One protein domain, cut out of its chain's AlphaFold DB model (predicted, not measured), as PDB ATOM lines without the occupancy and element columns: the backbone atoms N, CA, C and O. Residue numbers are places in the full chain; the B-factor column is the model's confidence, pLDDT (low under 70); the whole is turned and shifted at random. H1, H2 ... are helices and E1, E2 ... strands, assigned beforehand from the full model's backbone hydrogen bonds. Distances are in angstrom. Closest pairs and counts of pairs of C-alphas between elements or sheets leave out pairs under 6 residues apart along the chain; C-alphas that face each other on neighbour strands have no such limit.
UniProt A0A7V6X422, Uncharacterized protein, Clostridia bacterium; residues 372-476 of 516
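Overview. This is residues 372 to 476 of the 516 residues of an uncharacterized protein of Clostridia bacterium (UniProt A0A7V6X422). The chain winds in stacked turns as a short solenoid, with two parallel sheets face to face as a sandwich, E1 E4 E6 E8 and E3 E2 E5 E7. H1 packs outside the first sheet, and residues 468 to 473 stick out as a tail. The 105 printed residues hold eight named strands, then one helix; the class is mostly strand, with 50 residues in named elements, under half. The whole is compact, radius of gyration of the C-alphas 13.0 A, spanning 39 by 29 by 21 A.

Arrangement. The twisted sheet runs E1, residues 384 to 389, E4, 417 to 424, E6, 434 to 442, E8, 454 to 457. N 387 and O 421 of E1 and E4 are 2.9 A apart, N 420 and O 437 of E4 and E6 2.9 A, N 436 and O 455 of E6 and E8 2.8 A, within hydrogen-bond range. E6 bends by 94 degrees at residue 437. The other sheet runs E3, 410 to 413, E2, 394 to 397, E5, 428 to 431, E7, 446 to 448, with N 412 and O 395 2.8 A apart, N 429 and O 394 2.8 A, N 447 and O 428 2.8 A. The facing parts of the sheets are 9.0 A centre to centre. H1, residues 460 to 467, is on the first sheet at a height of 8.7 A; its closest C-alphas to E6 are Ile 463 and Gly 438, 6.1 A. Every O i to N i+4 pair in H1 is within range.

Along the chain. E1 begins at C-alpha 384 (156.783, 109.472, 157.679) and spans 16.2 A, E4 21.1 A, E6 18.1 A. H1 ends at C-alpha 467 (165.203, 110.021, 168.941).

Size, cuts and confidence. The C-alphas of Ser 451 and Glu 473 are farthest apart, 40.9 A. The printed part has no cut. E2 to E3 is a long link of 12 residues. Residues 469 to 475 have pLDDT under 70.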
ATOM      1  N   VAL A 372     161.387 119.937 176.746       80.19
ATOM      2  CA  VAL A 372     161.570 120.218 175.318       80.19
ATOM      3  C   VAL A 372     162.392 121.483 175.101       80.19
ATOM      4  O   VAL A 372     161.944 122.598 175.350       80.19
ATOM      5  N   HIS A 373     163.587 121.289 174.544       82.12
ATOM      6  CA  HIS A 373     164.419 122.334 173.964       82.12
ATOM      7  C   HIS A 373     164.777 121.910 172.545       82.12
ATOM      8  O   HIS A 373     165.523 120.945 172.354       82.12
ATOM      9  N   ILE A 374     164.201 122.582 171.550       84.69
ATOM     10  CA  ILE A 374     164.262 122.131 170.157       84.69
ATOM     11  C   ILE A 374     164.702 123.234 169.201       84.69
ATOM     12  O   ILE A 374     164.502 124.423 169.447       84.69
ATOM     13  N   LYS A 375     165.287 122.819 168.078       87.81
ATOM     14  CA  LYS A 375     165.499 123.657 166.892       87.81
ATOM     15  C   LYS A 375     164.522 123.233 165.797       87.81
ATOM     16  O   LYS A 375     164.062 122.093 165.783       87.81
ATOM     17  N   ASP A 376     164.236 124.143 164.868       91.19
ATOM     18  CA  ASP A 376     163.459 123.805 163.674       91.19
ATOM     19  C   ASP A 376     164.161 122.671 162.903       91.19
ATOM     20  O   ASP A 376     165.321 122.800 162.507       91.19
ATOM     21  N   PHE A 377     163.451 121.567 162.683       91.00
ATOM     22  CA  PHE A 377     163.958 120.390 161.984       91.00
ATOM     23  C   PHE A 377     162.828 119.671 161.256       91.00
ATOM     24  O   PHE A 377     161.707 119.560 161.753       91.00
ATOM     25  N   ASP A 378     163.117 119.153 160.066       92.69
ATOM     26  CA  ASP A 378     162.101 118.553 159.217       92.69
ATOM     27  C   ASP A 378     162.688 117.493 158.282       92.69
ATOM     28  O   ASP A 378     163.447 117.796 157.361       92.69
ATOM     29  N   GLN A 379     162.297 116.242 158.507       91.00
ATOM     30  CA  GLN A 379     162.587 115.094 157.646       91.00
ATOM     31  C   GLN A 379     161.291 114.358 157.309       91.00
ATOM     32  O   GLN A 379     161.120 113.173 157.593       91.00
ATOM     33  N   SER A 380     160.344 115.092 156.727       94.56
ATOM     34  CA  SER A 380     159.019 114.564 156.402       94.56
ATOM     35  C   SER A 380     158.899 114.051 154.961       94.56
ATOM     36  O   SER A 380     159.473 114.593 154.018       94.56
ATOM     37  N   SER A 381     158.063 113.034 154.792       96.25
ATOM     38  CA  SER A 381     157.577 112.434 153.548       96.25
ATOM     39  C   SER A 381     156.075 112.136 153.683       96.25
ATOM     40  O   SER A 381     155.485 112.406 154.728       96.25
ATOM     41  N   SER A 382     155.436 111.552 152.660       95.81
ATOM     42  CA  SER A 382     154.008 111.204 152.756       95.81
ATOM     43  C   SER A 382     153.718 110.070 153.751       95.81
ATOM     44  O   SER A 382     152.617 110.006 154.284       95.81
ATOM     45  N   LEU A 383     154.696 109.198 154.028       96.75
ATOM     46  CA  LEU A 383     154.547 108.018 154.899       96.75
ATOM     47  C   LEU A 383     155.206 108.184 156.277       96.75
ATOM     48  O   LEU A 383     154.976 107.375 157.178       96.75
ATOM     49  N   GLU A 384     156.046 109.203 156.445       97.00
ATOM     50  CA  GLU A 384     156.783 109.472 157.679       97.00
ATOM     51  C   GLU A 384     156.902 110.977 157.913       97.00
ATOM     52  O   GLU A 384     157.388 111.679 157.033       97.00
ATOM     53  N   VAL A 385     156.518 111.473 159.090       97.19
ATOM     54  CA  VAL A 385     156.661 112.887 159.472       97.19
ATOM     55  C   VAL A 385     157.539 112.997 160.704       97.19
ATOM     56  O   VAL A 385     157.135 112.602 161.791       97.19
ATOM     57  N   ILE A 386     158.728 113.569 160.545       95.31
ATOM     58  CA  ILE A 386     159.593 113.960 161.658       95.31
ATOM     59  C   ILE A 386     159.737 115.472 161.564       95.31
ATOM     60  O   ILE A 386     160.450 115.969 160.693       95.31
ATOM     61  N   CYS A 387     159.002 116.197 162.402       95.75
ATOM     62  CA  CYS A 387     158.901 117.646 162.320       95.75
ATOM     63  C   CYS A 387     158.968 118.267 163.714       95.75
ATOM     64  O   CYS A 387     158.134 117.988 164.571       95.75
ATOM     65  N   PHE A 388     159.964 119.120 163.908       94.94
ATOM     66  CA  PHE A 388     160.175 119.915 165.104       94.94
ATOM     67  C   PHE A 388     160.071 121.380 164.702       94.94
ATOM     68  O   PHE A 388     160.738 121.798 163.753       94.94
ATOM     69  N   SER A 389     159.235 122.154 165.388       95.06
ATOM     70  CA  SER A 389     159.163 123.596 165.173       95.06
ATOM     71  C   SER A 389     159.209 124.378 166.473       95.06
ATOM     72  O   SER A 389     158.430 124.125 167.387       95.06
ATOM     73  N   SER A 390     160.090 125.372 166.533       93.00
ATOM     74  CA  SER A 390     160.248 126.230 167.709       93.00
ATOM     75  C   SER A 390     159.363 127.478 167.686       93.00
ATOM     76  O   SER A 390     159.400 128.262 168.625       93.00
ATOM     77  N   ASN A 391     158.583 127.724 166.624       92.12
ATOM     78  CA  ASN A 391     157.804 128.968 166.519       92.12
ATOM     79  C   ASN A 391     156.566 128.936 165.609       92.12
ATOM     80  O   ASN A 391     155.898 129.965 165.484       92.12
ATOM     81  N   LYS A 392     156.261 127.822 164.935       95.62
ATOM     82  CA  LYS A 392     155.151 127.751 163.973       95.62
ATOM     83  C   LYS A 392     154.119 126.724 164.372       95.62
ATOM     84  O   LYS A 392     154.446 125.693 164.945       95.62
ATOM     85  N   ASN A 393     152.889 126.975 163.938       98.31
ATOM     86  CA  ASN A 393     151.841 125.974 163.998       98.31
ATOM     87  C   ASN A 393     152.051 124.934 162.890       98.31
ATOM     88  O   ASN A 393     152.486 125.262 161.775       98.31
ATOM     89  N   ILE A 394     151.698 123.686 163.183       98.62
ATOM     90  CA  ILE A 394     151.849 122.550 162.271       98.62
ATOM     91  C   ILE A 394     150.470 122.038 161.870       98.62
ATOM     92  O   ILE A 394     149.636 121.736 162.712       98.62
ATOM     93  N   TYR A 395     150.241 121.901 160.570       98.69
ATOM     94  CA  TYR A 395     149.029 121.336 159.987       98.69
ATOM     95  C   TYR A 395     149.379 119.988 159.364       98.69
ATOM     96  O   TYR A 395     150.026 119.940 158.316       98.69
ATOM     97  N   LEU A 396     148.965 118.895 160.002       98.69
ATOM     98  CA  LEU A 396     149.085 117.542 159.467       98.69
ATOM     99  C   LEU A 396     147.793 117.185 158.730       98.69
ATOM    100  O   LEU A 396     146.734 117.044 159.342       98.69
ATOM    101  N   VAL A 397     147.887 117.054 157.409       98.56
ATOM    102  CA  VAL A 397     146.731 116.909 156.523       98.56
ATOM    103  C   VAL A 397     146.812 115.578 155.789       98.56
ATOM    104  O   VAL A 397     147.623 115.391 154.883       98.56
ATOM    105  N   GLY A 398     145.959 114.644 156.201       98.38
ATOM    106  CA  GLY A 398     145.741 113.379 155.514       98.38
ATOM    107  C   GLY A 398     144.735 113.497 154.361       98.38
ATOM    108  O   GLY A 398     144.188 114.575 154.094       98.38
ATOM    109  N   PRO A 399     144.424 112.383 153.675       98.12
ATOM    110  CA  PRO A 399     143.473 112.374 152.570       98.12
ATOM    111  C   PRO A 399     142.103 112.945 152.960       98.12
ATOM    112  O   PRO A 399     141.520 112.553 153.973       98.12
ATOM    113  N   GLY A 400     141.588 113.858 152.131       96.56
ATOM    114  CA  GLY A 400     140.301 114.538 152.330       96.56
ATOM    115  C   GLY A 400     140.363 115.810 153.183       96.56
ATOM    116  O   GLY A 400     139.441 116.616 153.110       96.56
ATOM    117  N   GLY A 401     141.441 116.023 153.942       97.38
ATOM    118  CA  GLY A 401     141.586 117.199 154.799       97.38
ATOM    119  C   GLY A 401     141.800 118.499 154.018       97.38
ATOM    120  O   GLY A 401     142.344 118.495 152.910       97.38
ATOM    121  N   ASP A 402     141.391 119.622 154.612       96.62
ATOM    122  CA  ASP A 402     141.576 120.946 154.013       96.62
ATOM    123  C   ASP A 402     143.052 121.375 154.037       96.62
ATOM    124  O   ASP A 402     143.657 121.564 155.097       96.62
ATOM    125  N   GLN A 403     143.608 121.566 152.839       96.06
ATOM    126  CA  GLN A 403     144.989 121.991 152.612       96.06
ATOM    127  C   GLN A 403     145.164 123.516 152.649       96.06
ATOM    128  O   GLN A 403     146.291 124.004 152.543       96.06
ATOM    129  N   ASN A 404     144.080 124.286 152.799       95.75
ATOM    130  CA  ASN A 404     144.165 125.728 152.983       95.75
ATOM    131  C   ASN A 404     144.710 126.034 154.382       95.75
ATOM    132  O   ASN A 404     144.018 125.930 155.399       95.75
ATOM    133  N   VAL A 405     145.983 126.415 154.416       95.06
ATOM    134  CA  VAL A 405     146.725 126.725 155.639       95.06
ATOM    135  C   VAL A 405     147.176 128.186 155.600       95.06
ATOM    136  O   VAL A 405     147.646 128.643 154.551       95.06
ATOM    137  N   PRO A 406     147.054 128.947 156.709       94.62
ATOM    138  CA  PRO A 406     147.542 130.319 156.754       94.62
ATOM    139  C   PRO A 406     149.036 130.410 156.419       94.62
ATOM    140  O   PRO A 406     149.833 129.551 156.798       94.62
ATOM    141  N   SER A 407     149.425 131.487 155.733       89.81
ATOM    142  CA  SER A 407     150.830 131.760 155.424       89.81
ATOM    143  C   SER A 407     151.678 131.793 156.698       89.81
ATOM    144  O   SER A 407     151.228 132.326 157.709       89.81
ATOM    145  N   ASN A 408     152.917 131.307 156.612       90.31
ATOM    146  CA  ASN A 408     153.894 131.170 157.705       90.31
ATOM    147  C   ASN A 408     153.717 129.959 158.633       90.31
ATOM    148  O   ASN A 408     154.588 129.757 159.473       90.31
ATOM    149  N   ASN A 409     152.699 129.117 158.441       96.69
ATOM    150  CA  ASN A 409     152.583 127.832 159.140       96.69
ATOM    151  C   ASN A 409     153.179 126.675 158.330       96.69
ATOM    152  O   ASN A 409     153.408 126.786 157.123       96.69
ATOM    153  N   ILE A 410     153.437 125.552 158.999       97.50
ATOM    154  CA  ILE A 410     153.986 124.346 158.377       97.50
ATOM    155  C   ILE A 410     152.829 123.451 157.930       97.50
ATOM    156  O   ILE A 410     152.040 123.006 158.756       97.50
ATOM    157  N   LEU A 411     152.745 123.150 156.634       97.56
ATOM    158  CA  LEU A 411     151.801 122.175 156.079       97.56
ATOM    159  C   LEU A 411     152.513 120.844 155.797       97.56
ATOM    160  O   LEU A 411     153.533 120.809 155.103       97.56
ATOM    161  N   LYS A 412     151.943 119.744 156.296       97.81
ATOM    162  CA  LYS A 412     152.394 118.365 156.082       97.81
ATOM    163  C   LYS A 412     151.287 117.532 155.459       97.81
ATOM    164  O   LYS A 412     150.424 117.015 156.159       97.81
ATOM    165  N   ASN A 413     151.342 117.392 154.138       97.94
ATOM    166  CA  ASN A 413     150.472 116.471 153.413       97.94
ATOM    167  C   ASN A 413     151.007 115.044 153.542       97.94
ATOM    168  O   ASN A 413     152.158 114.783 153.181       97.94
ATOM    169  N   VAL A 414     150.168 114.140 154.036       98.38
ATOM    170  CA  VAL A 414     150.528 112.746 154.309       98.38
ATOM    171  C   VAL A 414     149.509 111.776 153.736       98.38
ATOM    172  O   VAL A 414     148.363 112.129 153.453       98.38
ATOM    173  N   ASP A 415     149.936 110.532 153.574       98.25
ATOM    174  CA  ASP A 415     149.036 109.421 153.323       98.25
ATOM    175  C   ASP A 415     148.247 109.089 154.595       98.25
ATOM    176  O   ASP A 415     148.613 109.470 155.707       98.25
ATOM    177  N   ALA A 416     147.155 108.335 154.441       97.69
ATOM    178  CA  ALA A 416     146.323 107.958 155.582       97.69
ATOM    179  C   ALA A 416     147.121 107.193 156.648       97.69
ATOM    180  O   ALA A 416     146.899 107.398 157.830       97.69
ATOM    181  N   ASN A 417     148.052 106.319 156.253       98.38
ATOM    182  CA  ASN A 417     148.934 105.625 157.190       98.38
ATOM    183  C   ASN A 417     150.274 106.352 157.250       98.38
ATOM    184  O   ASN A 417     150.994 106.381 156.253       98.38
ATOM    185  N   VAL A 418     150.619 106.876 158.420       97.75
ATOM    186  CA  VAL A 418     151.831 107.675 158.606       97.75
ATOM    187  C   VAL A 418     152.465 107.356 159.955       97.75
ATOM    188  O   VAL A 418     151.776 107.252 160.969       97.75
ATOM    189  N   ASN A 419     153.784 107.185 159.976       97.56
ATOM    190  CA  ASN A 419     154.541 107.155 161.227       97.56
ATOM    191  C   ASN A 419     155.089 108.555 161.515       97.56
ATOM    192  O   ASN A 419     155.380 109.292 160.573       97.56
ATOM    193  N   GLY A 420     155.281 108.945 162.771       96.19
ATOM    194  CA  GLY A 420     155.917 110.238 162.983       96.19
ATOM    195  C   GLY A 420     156.191 110.691 164.401       96.19
ATOM    196  O   GLY A 420     155.704 110.136 165.381       96.19
ATOM    197  N   ILE A 421     156.988 111.747 164.470       96.38
ATOM    198  CA  ILE A 421     157.254 112.541 165.661       96.38
ATOM    199  C   ILE A 421     156.991 113.988 165.269       96.38
ATOM    200  O   ILE A 421     157.652 114.525 164.378       96.38
ATOM    201  N   ILE A 422     156.009 114.603 165.919       97.88
ATOM    202  CA  ILE A 422     155.707 116.023 165.754       97.88
ATOM    203  C   ILE A 422     155.936 116.697 167.099       97.88
ATOM    204  O   ILE A 422     155.325 116.297 168.086       97.88
ATOM    205  N   VAL A 423     156.805 117.704 167.134       96.38
ATOM    206  CA  VAL A 423     157.051 118.526 168.325       96.38
ATOM    207  C   VAL A 423     156.955 119.996 167.938       96.38
ATOM    208  O   VAL A 423     157.591 120.421 166.977       96.38
ATOM    209  N   SER A 424     156.147 120.779 168.645       95.94
ATOM    210  CA  SER A 424     155.862 122.161 168.253       95.94
ATOM    211  C   SER A 424     155.720 123.093 169.450       95.94
ATOM    212  O   SER A 424     154.972 122.799 170.374       95.94
ATOM    213  N   GLU A 425     156.355 124.263 169.421       95.31
ATOM    214  CA  GLU A 425     156.003 125.335 170.364       95.31
ATOM    215  C   GLU A 425     154.664 126.013 170.022       95.31
ATOM    216  O   GLU A 425     154.018 126.575 170.902       95.31
ATOM    217  N   GLY A 426     154.231 125.948 168.758       96.75
ATOM    218  CA  GLY A 426     152.912 126.408 168.313       96.75
ATOM    219  C   GLY A 426     151.866 125.293 168.297       96.75
ATOM    220  O   GLY A 426     152.180 124.127 168.537       96.75
ATOM    221  N   ASP A 427     150.632 125.631 167.935       98.50
ATOM    222  CA  ASP A 427     149.511 124.689 167.866       98.50
ATOM    223  C   ASP A 427     149.689 123.619 166.772       98.50
ATOM    224  O   ASP A 427     150.353 123.834 165.751       98.50
ATOM    225  N   VAL A 428     149.021 122.478 166.942       98.81
ATOM    226  CA  VAL A 428     148.980 121.395 165.954       98.81
ATOM    227  C   VAL A 428     147.546 121.145 165.494       98.81
ATOM    228  O   VAL A 428     146.660 120.886 166.300       98.81
ATOM    229  N   TYR A 429     147.322 121.168 164.182       98.81
ATOM    230  CA  TYR A 429     146.028 120.929 163.543       98.81
ATOM    231  C   TYR A 429     146.062 119.609 162.780       98.81
ATOM    232  O   TYR A 429     146.945 119.384 161.949       98.81
ATOM    233  N   LEU A 430     145.093 118.740 163.047       98.75
ATOM    234  CA  LEU A 430     145.004 117.390 162.500       98.75
ATOM    235  C   LEU A 430     143.751 117.291 161.632       98.75
ATOM    236  O   LEU A 430     142.635 117.397 162.141       98.75
ATOM    237  N   ARG A 431     143.944 117.085 160.327       98.25
ATOM    238  CA  ARG A 431     142.885 117.117 159.305       98.25
ATOM    239  C   ARG A 431     142.928 115.897 158.399       98.25
ATOM    240  O   ARG A 431     143.989 115.318 158.164       98.25
ATOM    241  N   GLY A 432     141.788 115.564 157.812       97.94
ATOM    242  CA  GLY A 432     141.641 114.441 156.899       97.94
ATOM    243  C   GLY A 432     141.745 113.095 157.603       97.94
ATOM    244  O   GLY A 432     141.749 112.992 158.829       97.94
ATOM    245  N   THR A 433     141.806 112.034 156.804       98.38
ATOM    246  CA  THR A 433     141.936 110.671 157.331       98.38
ATOM    247  C   THR A 433     143.357 110.442 157.836       98.38
ATOM    248  O   THR A 433     144.299 110.570 157.056       98.38
ATOM    249  N   LEU A 434     143.522 110.057 159.103       98.56
ATOM    250  CA  LEU A 434     144.838 109.806 159.702       98.56
ATOM    251  C   LEU A 434     144.855 108.493 160.488       98.56
ATOM    252  O   LEU A 434     143.996 108.225 161.314       98.56
ATOM    253  N   ASN A 435     145.879 107.683 160.275       98.44
ATOM    254  CA  ASN A 435     146.267 106.540 161.087       98.44
ATOM    255  C   ASN A 435     147.734 106.747 161.462       98.44
ATOM    256  O   ASN A 435     148.648 106.186 160.849       98.44
ATOM    257  N   PHE A 436     147.927 107.649 162.418       98.62
ATOM    258  CA  PHE A 436     149.217 108.141 162.854       98.62
ATOM    259  C   PHE A 436     149.811 107.222 163.923       98.62
ATOM    260  O   PHE A 436     149.178 106.939 164.944       98.62
ATOM    261  N   LYS A 437     151.042 106.760 163.706       98.31
ATOM    262  CA  LYS A 437     151.790 105.933 164.659       98.31
ATOM    263  C   LYS A 437     153.039 106.666 165.130       98.31
ATOM    264  O   LYS A 437     153.962 106.892 164.355       98.31
ATOM    265  N   GLY A 438     153.085 106.995 166.411       97.12
ATOM    266  CA  GLY A 438     154.167 107.762 167.011       97.12
ATOM    267  C   GLY A 438     153.636 108.721 168.065       97.12
ATOM    268  O   GLY A 438     152.758 108.333 168.835       97.12
ATOM    269  N   THR A 439     154.169 109.939 168.121       97.81
ATOM    270  CA  THR A 439     153.759 110.938 169.120       97.81
ATOM    271  C   THR A 439     153.620 112.339 168.531       97.81
ATOM    272  O   THR A 439     154.320 112.703 167.580       97.81
ATOM    273  N   ILE A 440     152.692 113.107 169.098       98.62
ATOM    274  CA  ILE A 440     152.468 114.521 168.804       98.62
ATOM    275  C   ILE A 440     152.544 115.274 170.127       98.62
ATOM    276  O   ILE A 440     151.765 115.002 171.039       98.62
ATOM    277  N   ILE A 441     153.478 116.213 170.215       97.75
ATOM    278  CA  ILE A 441     153.772 117.000 171.407       97.75
ATOM    279  C   ILE A 441     153.709 118.477 171.027       97.75
ATOM    280  O   ILE A 441     154.329 118.900 170.050       97.75
ATOM    281  N   THR A 442     152.982 119.283 171.792       97.75
ATOM    282  CA  THR A 442     152.941 120.729 171.576       97.75
ATOM    283  C   THR A 442     152.880 121.521 172.874       97.75
ATOM    284  O   THR A 442     152.235 121.100 173.836       97.75
ATOM    285  N   ASN A 443     153.549 122.678 172.893       96.75
ATOM    286  CA  ASN A 443     153.379 123.672 173.951       96.75
ATOM    287  C   ASN A 443     151.996 124.362 173.871       96.75
ATOM    288  O   ASN A 443     151.445 124.804 174.875       96.75
ATOM    289  N   GLY A 444     151.442 124.457 172.660       97.38
ATOM    290  CA  GLY A 444     150.116 124.995 172.382       97.38
ATOM    291  C   GLY A 444     149.023 123.930 172.442       97.38
ATOM    292  O   GLY A 444     149.088 122.963 173.205       97.38
ATOM    293  N   ASN A 445     147.995 124.125 171.624       98.62
ATOM    294  CA  ASN A 445     146.820 123.268 171.551       98.62
ATOM    295  C   ASN A 445     146.947 122.225 170.434       98.62
ATOM    296  O   ASN A 445     147.605 122.450 169.415       98.62
ATOM    297  N   ILE A 446     146.235 121.110 170.583       98.88
ATOM    298  CA  ILE A 446     145.972 120.161 169.499       98.88
ATOM    299  C   ILE A 446     144.515 120.303 169.068       98.88
ATOM    300  O   ILE A 446     143.602 120.095 169.865       98.88
ATOM    301  N   PHE A 447     144.293 120.582 167.789       98.69
ATOM    302  CA  PHE A 447     142.973 120.634 167.170       98.69
ATOM    303  C   PHE A 447     142.766 119.400 166.292       98.69
ATOM    304  O   PHE A 447     143.465 119.208 165.296       98.69
ATOM    305  N   ILE A 448     141.799 118.559 166.651       98.56
ATOM    306  CA  ILE A 448     141.378 117.404 165.854       98.56
ATOM    307  C   ILE A 448     140.124 117.811 165.085       98.56
ATOM    308  O   ILE A 448     139.023 117.819 165.634       98.56
ATOM    309  N   GLU A 449     140.307 118.212 163.832       97.00
ATOM    310  CA  GLU A 449     139.279 118.877 163.029       97.00
ATOM    311  C   GLU A 449     138.618 117.920 162.039       97.00
ATOM    312  O   GLU A 449     139.143 116.842 161.785       97.00
ATOM    313  N   ASP A 450     137.501 118.359 161.449       94.06
ATOM    314  CA  ASP A 450     136.737 117.691 160.386       94.06
ATOM    315  C   ASP A 450     136.200 116.281 160.700       94.06
ATOM    316  O   ASP A 450     136.536 115.646 161.690       94.06
ATOM    317  N   SER A 451     135.316 115.768 159.844       91.38
ATOM    318  CA  SER A 451     134.609 114.505 160.089       91.38
ATOM    319  C   SER A 451     135.354 113.255 159.603       91.38
ATOM    320  O   SER A 451     134.757 112.179 159.552       91.38
ATOM    321  N   TYR A 452     136.610 113.364 159.154       95.56
ATOM    322  CA  TYR A 452     137.345 112.198 158.660       95.56
ATOM    323  C   TYR A 452     137.903 111.353 159.820       95.56
ATOM    324  O   TYR A 452     138.363 111.934 160.808       95.56
ATOM    325  N   PRO A 453     137.928 110.009 159.697       96.50
ATOM    326  CA  PRO A 453     138.421 109.126 160.755       96.50
ATOM    327  C   PRO A 453     139.884 109.378 161.115       96.50
ATOM    328  O   PRO A 453     140.740 109.491 160.227       96.50
ATOM    329  N   LYS A 454     140.186 109.414 162.416       98.31
ATOM    330  CA  LYS A 454     141.544 109.623 162.932       98.31
ATOM    331  C   LYS A 454     141.886 108.608 164.017       98.31
ATOM    332  O   LYS A 454     141.153 108.423 164.981       98.31
ATOM    333  N   SER A 455     143.032 107.961 163.873       98.56
ATOM    334  CA  SER A 455     143.598 107.022 164.833       98.56
ATOM    335  C   SER A 455     145.023 107.438 165.170       98.56
ATOM    336  O   SER A 455     145.841 107.619 164.271       98.56
ATOM    337  N   PHE A 456     145.331 107.548 166.458       98.69
ATOM    338  CA  PHE A 456     146.655 107.885 166.981       98.69
ATOM    339  C   PHE A 456     147.151 106.723 167.822       98.69
ATOM    340  O   PHE A 456     146.454 106.290 168.727       98.69
ATOM    341  N   THR A 457     148.326 106.177 167.536       98.31
ATOM    342  CA  THR A 457     148.877 105.043 168.289       98.31
ATOM    343  C   THR A 457     150.280 105.368 168.759       98.31
ATOM    344  O   THR A 457     151.153 105.596 167.923       98.31
ATOM    345  N   ASN A 458     150.517 105.347 170.074       94.25
ATOM    346  CA  ASN A 458     151.876 105.486 170.586       94.25
ATOM    347  C   ASN A 458     152.710 104.282 170.125       94.25
ATOM    348  O   ASN A 458     152.353 103.126 170.357       94.25
ATOM    349  N   SER A 459     153.815 104.559 169.433       91.94
ATOM    350  CA  SER A 459     154.747 103.539 168.954       91.94
ATOM    351  C   SER A 459     156.117 103.769 169.578       91.94
ATOM    352  O   SER A 459     157.030 104.272 168.929       91.94
ATOM    353  N   TRP A 460     156.247 103.409 170.857       84.44
ATOM    354  CA  TRP A 460     157.462 103.652 171.640       84.44
ATOM    355  C   TRP A 460     158.744 103.183 170.944       84.44
ATOM    356  O   TRP A 460     159.681 103.959 170.843       84.44
ATOM    357  N   PHE A 461     158.781 101.962 170.397       80.88
ATOM    358  CA  PHE A 461     159.982 101.459 169.715       80.88
ATOM    359  C   PHE A 461     160.380 102.332 168.515       80.88
ATOM    360  O   PHE A 461     161.549 102.658 168.350       80.88
ATOM    361  N   TYR A 462     159.404 102.754 167.705       85.62
ATOM    362  CA  TYR A 462     159.653 103.667 166.589       85.62
ATOM    363  C   TYR A 462     160.185 105.021 167.080       85.62
ATOM    364  O   TYR A 462     161.164 105.524 166.535       85.62
ATOM    365  N   ILE A 463     159.561 105.589 168.117       85.25
ATOM    366  CA  ILE A 463     159.961 106.878 168.690       85.25
ATOM    367  C   ILE A 463     161.386 106.780 169.241       85.25
ATOM    368  O   ILE A 463     162.243 107.564 168.843       85.25
ATOM    369  N   PHE A 464     161.648 105.776 170.079       79.56
ATOM    370  CA  PHE A 464     162.939 105.501 170.701       79.56
ATOM    371  C   PHE A 464     164.060 105.373 169.665       79.56
ATOM    372  O   PHE A 464     165.084 106.038 169.791       79.56
ATOM    373  N   GLU A 465     163.859 104.573 168.614       80.19
ATOM    374  CA  GLU A 465     164.839 104.405 167.533       80.19
ATOM    375  C   GLU A 465     165.141 105.727 166.817       80.19
ATOM    376  O   GLU A 465     166.289 106.000 166.468       80.19
ATOM    377  N   LYS A 466     164.129 106.574 166.595       82.81
ATOM    378  CA  LYS A 466     164.305 107.854 165.894       82.81
ATOM    379  C   LYS A 466     164.978 108.913 166.759       82.81
ATOM    380  O   LYS A 466     165.857 109.602 166.250       82.81
ATOM    381  N   ILE A 467     164.608 109.028 168.035       77.50
ATOM    382  CA  ILE A 467     165.203 110.021 168.941       77.50
ATOM    383  C   ILE A 467     166.605 109.621 169.403       77.50
ATOM    384  O   ILE A 467     167.406 110.504 169.673       77.50
ATOM    385  N   ASN A 468     166.927 108.323 169.477       70.12
ATOM    386  CA  ASN A 468     168.237 107.840 169.936       70.12
ATOM    387  C   ASN A 468     169.207 107.487 168.812       70.12
ATOM    388  O   ASN A 468     170.332 107.065 169.083       70.12
ATOM    389  N   ARG A 469     168.813 107.685 167.553       67.81
ATOM    390  CA  ARG A 469     169.721 107.500 166.426       67.81
ATOM    391  C   ARG A 469     170.929 108.427 166.571       67.81
ATOM    392  O   ARG A 469     170.783 109.610 166.882       67.81
ATOM    393  N   GLU A 470     172.118 107.895 166.300       58.81
ATOM    394  CA  GLU A 470     173.308 108.723 166.111       58.81
ATOM    395  C   GLU A 470     173.081 109.634 164.896       58.81
ATOM    396  O   GLU A 470     172.972 109.174 163.755       58.81
ATOM    397  N   VAL A 471     172.969 110.930 165.164       64.31
ATOM    398  CA  VAL A 471     172.845 111.994 164.169       64.31
ATOM    399  C   VAL A 471     174.017 112.950 164.340       64.31
ATOM    400  O   VAL A 471     174.567 113.084 165.434       64.31
ATOM    401  N   ALA A 472     174.442 113.587 163.250       60.72
ATOM    402  CA  ALA A 472     175.384 114.688 163.368       60.72
ATOM    403  C   ALA A 472     174.733 115.802 164.203       60.72
ATOM    404  O   ALA A 472     173.538 116.037 164.071       60.72
ATOM    405  N   GLU A 473     175.507 116.514 165.021       64.56
ATOM    406  CA  GLU A 473     174.995 117.569 165.914       64.56
ATOM    407  C   GLU A 473     174.184 118.653 165.174       64.56
ATOM    408  O   GLU A 473     173.236 119.216 165.714       64.56
ATOM    409  N   ALA A 474     174.524 118.922 163.909       65.06
ATOM    410  CA  ALA A 474     173.798 119.862 163.054       65.06
ATOM    411  C   ALA A 474     172.403 119.364 162.623       65.06
ATOM    412  O   ALA A 474     171.548 120.182 162.294       65.06
ATOM    413  N   ASP A 475     172.193 118.049 162.631       69.62
ATOM    414  CA  ASP A 475     170.951 117.369 162.253       69.62
ATOM    415  C   ASP A 475     170.174 116.875 163.488       69.62
ATOM    416  O   ASP A 475     169.199 116.133 163.357       69.62
ATOM    417  N   ASP A 476     170.620 117.255 164.686       76.56
ATOM    418  CA  ASP A 476     169.962 116.918 165.936       76.56
ATOM    419  C   ASP A 476     168.906 117.974 166.288       76.56
ATOM    420  O   ASP A 476     169.250 119.147 166.481       76.56
TER     421      ASP A 476